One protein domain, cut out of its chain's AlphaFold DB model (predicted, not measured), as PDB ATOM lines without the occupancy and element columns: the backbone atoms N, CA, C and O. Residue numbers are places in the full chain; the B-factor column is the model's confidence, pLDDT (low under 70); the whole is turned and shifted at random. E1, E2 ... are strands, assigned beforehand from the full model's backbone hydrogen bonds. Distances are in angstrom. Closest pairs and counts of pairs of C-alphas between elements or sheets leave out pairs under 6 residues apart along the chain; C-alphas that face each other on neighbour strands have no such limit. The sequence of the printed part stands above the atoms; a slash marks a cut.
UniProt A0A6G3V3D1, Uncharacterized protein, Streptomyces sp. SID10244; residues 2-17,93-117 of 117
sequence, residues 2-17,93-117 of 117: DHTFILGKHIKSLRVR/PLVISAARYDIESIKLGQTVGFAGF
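This is residues 2 to 17 and 93 to 117 of the 117 residues of an uncharacterized protein of Streptomyces sp. SID10244 (UniProt A0A6G3V3D1). With little regular structure, this is two small strand pairs, E1 beside E4 and E2 beside E3, joined by a tight turn from E1 to E2 and a long loop, residues 97 to 111, from E3 to E4. The 41 printed residues hold E1, E2, E3 and E4 in chain order and no named helix; the class is all strand, with 15 residues in named elements. It is compact, radius of gyration of the C-alphas 10.0 A, spanning 24 by 23 by 16 A.

E1, residues 3 to 6, begins at C-alpha 3 (141.245, 132.230, 156.975) and is 10.1 A long. E2 is residues 11 to 14, 7.0 A; E3 is 94 to 96, 6.4 A. E4, 112 to 115, 10.2 A, ends at (142.111, 133.006, 146.381).

E1 and E4 are parallel at 27 degrees, N 113 to O 3 at 2.8 A, within hydrogen-bond range. E2 and E3 are antiparallel at 175 degrees, with N 12 to O 95 within range at 2.9 A. E2 and E4 are apart.

Residues 18 to 92 are cut out; C-alphas 17 and 93 are 8.6 A apart. No printed residue is under pLDDT 70.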
ATOM      1  N   ASP A   2     138.121 129.554 157.643       88.00
ATOM      2  CA  ASP A   2     138.371 130.434 158.793       88.00
ATOM      3  C   ASP A   2     139.346 131.560 158.428       88.00
ATOM      4  O   ASP A   2     139.226 132.678 158.914       88.00
ATOM      5  N   HIS A   3     140.261 131.280 157.493       90.25
ATOM      6  CA  HIS A   3     141.245 132.230 156.975       90.25
ATOM      7  C   HIS A   3     141.331 132.154 155.456       90.25
ATOM      8  O   HIS A   3     141.175 131.073 154.890       90.25
ATOM      9  N   THR A   4     141.639 133.269 154.790       90.50
ATOM     10  CA  THR A   4     141.794 133.308 153.325       90.50
ATOM     11  C   THR A   4     143.094 133.998 152.924       90.50
ATOM     12  O   THR A   4     143.306 135.188 153.184       90.50
ATOM     13  N   PHE A   5     143.963 133.267 152.227       90.25
ATOM     14  CA  PHE A   5     145.215 133.791 151.688       90.25
ATOM     15  C   PHE A   5     145.069 134.147 150.213       90.25
ATOM     16  O   PHE A   5     144.659 133.325 149.395       90.25
ATOM     17  N   ILE A   6     145.421 135.390 149.884       89.94
ATOM     18  CA  ILE A   6     145.286 135.942 148.536       89.94
ATOM     19  C   ILE A   6     146.669 135.998 147.888       89.94
ATOM     20  O   ILE A   6     147.619 136.530 148.489       89.94
ATOM     21  N   LEU A   7     146.782 135.460 146.671       86.38
ATOM     22  CA  LEU A   7     148.002 135.535 145.870       86.38
ATOM     23  C   LEU A   7     148.393 137.002 145.623       86.38
ATOM     24  O   LEU A   7     147.544 137.863 145.412       86.38
ATOM     25  N   GLY A   8     149.687 137.312 145.724       84.38
ATOM     26  CA  GLY A   8     150.204 138.677 145.555       84.38
ATOM     27  C   GLY A   8     150.016 139.607 146.763       84.38
ATOM     28  O   GLY A   8     150.647 140.658 146.812       84.38
ATOM     29  N   LYS A   9     149.216 139.222 147.771       87.25
ATOM     30  CA  LYS A   9     149.034 140.006 149.008       87.25
ATOM     31  C   LYS A   9     149.579 139.299 150.247       87.25
ATOM     32  O   LYS A   9     150.401 139.864 150.967       87.25
ATOM     33  N   HIS A  10     149.111 138.079 150.515       88.75
ATOM     34  CA  HIS A  10     149.454 137.335 151.737       88.75
ATOM     35  C   HIS A  10     150.510 136.252 151.472       88.75
ATOM     36  O   HIS A  10     151.336 135.963 152.338       88.75
ATOM     37  N   ILE A  11     150.498 135.669 150.272       87.69
ATOM     38  CA  ILE A  11     151.294 134.494 149.907       87.69
ATOM     39  C   ILE A  11     152.641 134.933 149.333       87.69
ATOM     40  O   ILE A  11     152.684 135.579 148.289       87.69
ATOM     41  N   LYS A  12     153.740 134.556 149.996       87.69
ATOM     42  CA  LYS A  12     155.107 134.750 149.483       87.69
ATOM     43  C   LYS A  12     155.547 133.599 148.587       87.69
ATOM     44  O   LYS A  12     156.223 133.809 147.589       87.69
ATOM     45  N   SER A  13     155.194 132.376 148.966       86.62
ATOM     46  CA  SER A  13     155.503 131.175 148.196       86.62
ATOM     47  C   SER A  13     154.471 130.098 148.493       86.62
ATOM     48  O   SER A  13     154.086 129.907 149.647       86.62
ATOM     49  N   LEU A  14     154.045 129.400 147.447       86.75
ATOM     50  CA  LEU A  14     153.195 128.223 147.519       86.75
ATOM     51  C   LEU A  14     153.792 127.174 146.585       86.75
ATOM     52  O   LEU A  14     153.979 127.430 145.397       86.75
ATOM     53  N   ARG A  15     154.075 125.983 147.108       86.94
ATOM     54  CA  ARG A  15     154.462 124.837 146.280       86.94
ATOM     55  C   ARG A  15     153.478 123.718 146.524       86.94
ATOM     56  O   ARG A  15     153.365 123.267 147.653       86.94
ATOM     57  N   VAL A  16     152.797 123.236 145.493       88.69
ATOM     58  CA  VAL A  16     151.883 122.095 145.623       88.69
ATOM     59  C   VAL A  16     152.615 120.827 145.202       88.69
ATOM     60  O   VAL A  16     153.219 120.765 144.133       88.69
ATOM     61  N   ARG A  17     152.594 119.810 146.063       91.44
ATOM     62  CA  ARG A  17     153.084 118.464 145.768       91.44
ATOM     63  C   ARG A  17     151.904 117.509 145.760       91.44
ATOM     64  O   ARG A  17     151.064 117.563 146.652       91.44
ATOM     65  N   PRO A  93     153.598 123.190 151.281       87.69
ATOM     66  CA  PRO A  93     154.260 124.196 152.092       87.69
ATOM     67  C   PRO A  93     153.882 125.588 151.572       87.69
ATOM     68  O   PRO A  93     154.071 125.907 150.393       87.69
ATOM     69  N   LEU A  94     153.351 126.399 152.479       87.56
ATOM     70  CA  LEU A  94     152.940 127.775 152.253       87.56
ATOM     71  C   LEU A  94     153.785 128.694 153.136       87.56
ATOM     72  O   LEU A  94     153.923 128.455 154.334       87.56
ATOM     73  N   VAL A  95     154.300 129.774 152.553       89.06
ATOM     74  CA  VAL A  95     154.963 130.851 153.296       89.06
ATOM     75  C   VAL A  95     154.099 132.105 153.217       89.06
ATOM     76  O   VAL A  95     153.855 132.632 152.128       89.06
ATOM     77  N   ILE A  96     153.655 132.593 154.377       87.12
ATOM     78  CA  ILE A  96     152.807 133.786 154.516       87.12
ATOM     79  C   ILE A  96     153.663 134.968 154.976       87.12
ATOM     80  O   ILE A  96     154.615 134.822 155.743       87.12
ATOM     81  N   SER A  97     153.338 136.166 154.495       87.00
ATOM     82  CA  SER A  97     153.968 137.393 154.975       87.00
ATOM     83  C   SER A  97     153.380 137.849 156.313       87.00
ATOM     84  O   SER A  97     152.269 138.373 156.337       87.00
ATOM     85  N   ALA A  98     154.158 137.762 157.396       84.38
ATOM     86  CA  ALA A  98     153.776 138.309 158.707       84.38
ATOM     87  C   ALA A  98     153.533 139.833 158.692       84.38
ATOM     88  O   ALA A  98     152.794 140.359 159.510       84.38
ATOM     89  N   ALA A  99     154.098 140.558 157.719       85.25
ATOM     90  CA  ALA A  99     153.867 141.997 157.572       85.25
ATOM     91  C   ALA A  99     152.476 142.345 157.012       85.25
ATOM     92  O   ALA A  99     152.069 143.503 157.040       85.25
ATOM     93  N   ARG A 100     151.777 141.380 156.402       84.75
ATOM     94  CA  ARG A 100     150.506 141.610 155.692       84.75
ATOM     95  C   ARG A 100     149.349 140.796 156.266       84.75
ATOM     96  O   ARG A 100     148.231 140.948 155.783       84.75
ATOM     97  N   TYR A 101     149.622 139.934 157.239       87.56
ATOM     98  CA  TYR A 101     148.648 139.038 157.833       87.56
ATOM     99  C   TYR A 101     149.038 138.717 159.280       87.56
ATOM    100  O   TYR A 101     150.209 138.456 159.554       87.56
ATOM    101  N   ASP A 102     148.053 138.716 160.174       88.25
ATOM    102  CA  ASP A 102     148.235 138.356 161.579       88.25
ATOM    103  C   ASP A 102     148.383 136.834 161.734       88.25
ATOM    104  O   ASP A 102     147.405 136.083 161.735       88.25
ATOM    105  N   ILE A 103     149.631 136.378 161.839       83.56
ATOM    106  CA  ILE A 103     149.970 134.954 161.933       83.56
ATOM    107  C   ILE A 103     149.555 134.318 163.266       83.56
ATOM    108  O   ILE A 103     149.381 133.102 163.310       83.56
ATOM    109  N   GLU A 104     149.373 135.106 164.328       85.62
ATOM    110  CA  GLU A 104     149.021 134.598 165.662       85.62
ATOM    111  C   GLU A 104     147.536 134.221 165.757       85.62
ATOM    112  O   GLU A 104     147.128 133.440 166.619       85.62
ATOM    113  N   SER A 105     146.725 134.709 164.815       89.56
ATOM    114  CA  SER A 105     145.313 134.348 164.686       89.56
ATOM    115  C   SER A 105     145.078 132.903 164.211       89.56
ATOM    116  O   SER A 105     143.974 132.371 164.379       89.56
ATOM    117  N   ILE A 106     146.095 132.247 163.635       88.62
ATOM    118  CA  ILE A 106     145.992 130.887 163.097       88.62
ATOM    119  C   ILE A 106     146.151 129.865 164.224       88.62
ATOM    120  O   ILE A 106     147.184 129.790 164.886       88.62
ATOM    121  N   LYS A 107     145.144 129.006 164.390       92.25
ATOM    122  CA  LYS A 107     145.136 127.906 165.360       92.25
ATOM    123  C   LYS A 107     145.072 126.553 164.658       92.25
ATOM    124  O   LYS A 107     144.474 126.408 163.592       92.25
ATOM    125  N   LEU A 108     145.667 125.538 165.285       89.94
ATOM    126  CA  LEU A 108     145.603 124.161 164.794       89.94
ATOM    127  C   LEU A 108     144.144 123.699 164.673       89.94
ATOM    128  O   LEU A 108     143.338 123.917 165.574       89.94
ATOM    129  N   GLY A 109     143.824 123.055 163.550       90.75
ATOM    130  CA  GLY A 109     142.475 122.577 163.233       90.75
ATOM    131  C   GLY A 109     141.614 123.554 162.426       90.75
ATOM    132  O   GLY A 109     140.569 123.146 161.930       90.75
ATOM    133  N   GLN A 110     142.045 124.807 162.242       91.94
ATOM    134  CA  GLN A 110     141.338 125.761 161.385       91.94
ATOM    135  C   GLN A 110     141.554 125.476 159.896       91.94
ATOM    136  O   GLN A 110     142.596 124.975 159.467       91.94
ATOM    137  N   THR A 111     140.555 125.835 159.093       91.31
ATOM    138  CA  THR A 111     140.574 125.679 157.639       91.31
ATOM    139  C   THR A 111     141.054 126.948 156.951       91.31
ATOM    140  O   THR A 111     140.581 128.052 157.220       91.31
ATOM    141  N   VAL A 112     141.972 126.781 156.003       89.75
ATOM    142  CA  VAL A 112     142.531 127.881 155.214       89.75
ATOM    143  C   VAL A 112     142.053 127.784 153.770       89.75
ATOM    144  O   VAL A 112     142.057 126.712 153.168       89.75
ATOM    145  N   GLY A 113     141.609 128.911 153.232       89.31
ATOM    146  CA  GLY A 113     141.211 129.089 151.845       89.31
ATOM    147  C   GLY A 113     142.278 129.836 151.055       89.31
ATOM    148  O   GLY A 113     143.069 130.610 151.600       89.31
ATOM    149  N   PHE A 114     142.264 129.624 149.748       88.50
ATOM    150  CA  PHE A 114     143.190 130.219 148.794       88.50
ATOM    151  C   PHE A 114     142.391 130.957 147.722       88.50
ATOM    152  O   PHE A 114     141.414 130.414 147.210       88.50
ATOM    153  N   ALA A 115     142.780 132.191 147.395       86.56
ATOM    154  CA  ALA A 115     142.111 133.006 146.381       86.56
ATOM    155  C   ALA A 115     143.116 133.687 145.440       86.56
ATOM    156  O   ALA A 115     144.221 134.047 145.856       86.56
ATOM    157  N   GLY A 116     142.699 133.897 144.187       80.44
ATOM    158  CA  GLY A 116     143.518 134.535 143.149       80.44
ATOM    159  C   GLY A 116     144.502 133.592 142.450       80.44
ATOM    160  O   GLY A 116     145.604 134.026 142.135       80.44
ATOM    161  N   PHE A 117     144.117 132.326 142.263       70.56
ATOM    162  CA  PHE A 117     144.850 131.307 141.501       70.56
ATOM    163  C   PHE A 117     144.173 131.037 140.163       70.56
ATOM    164  O   PHE A 117     142.925 131.138 140.131       70.56
TER     165      PHE A 117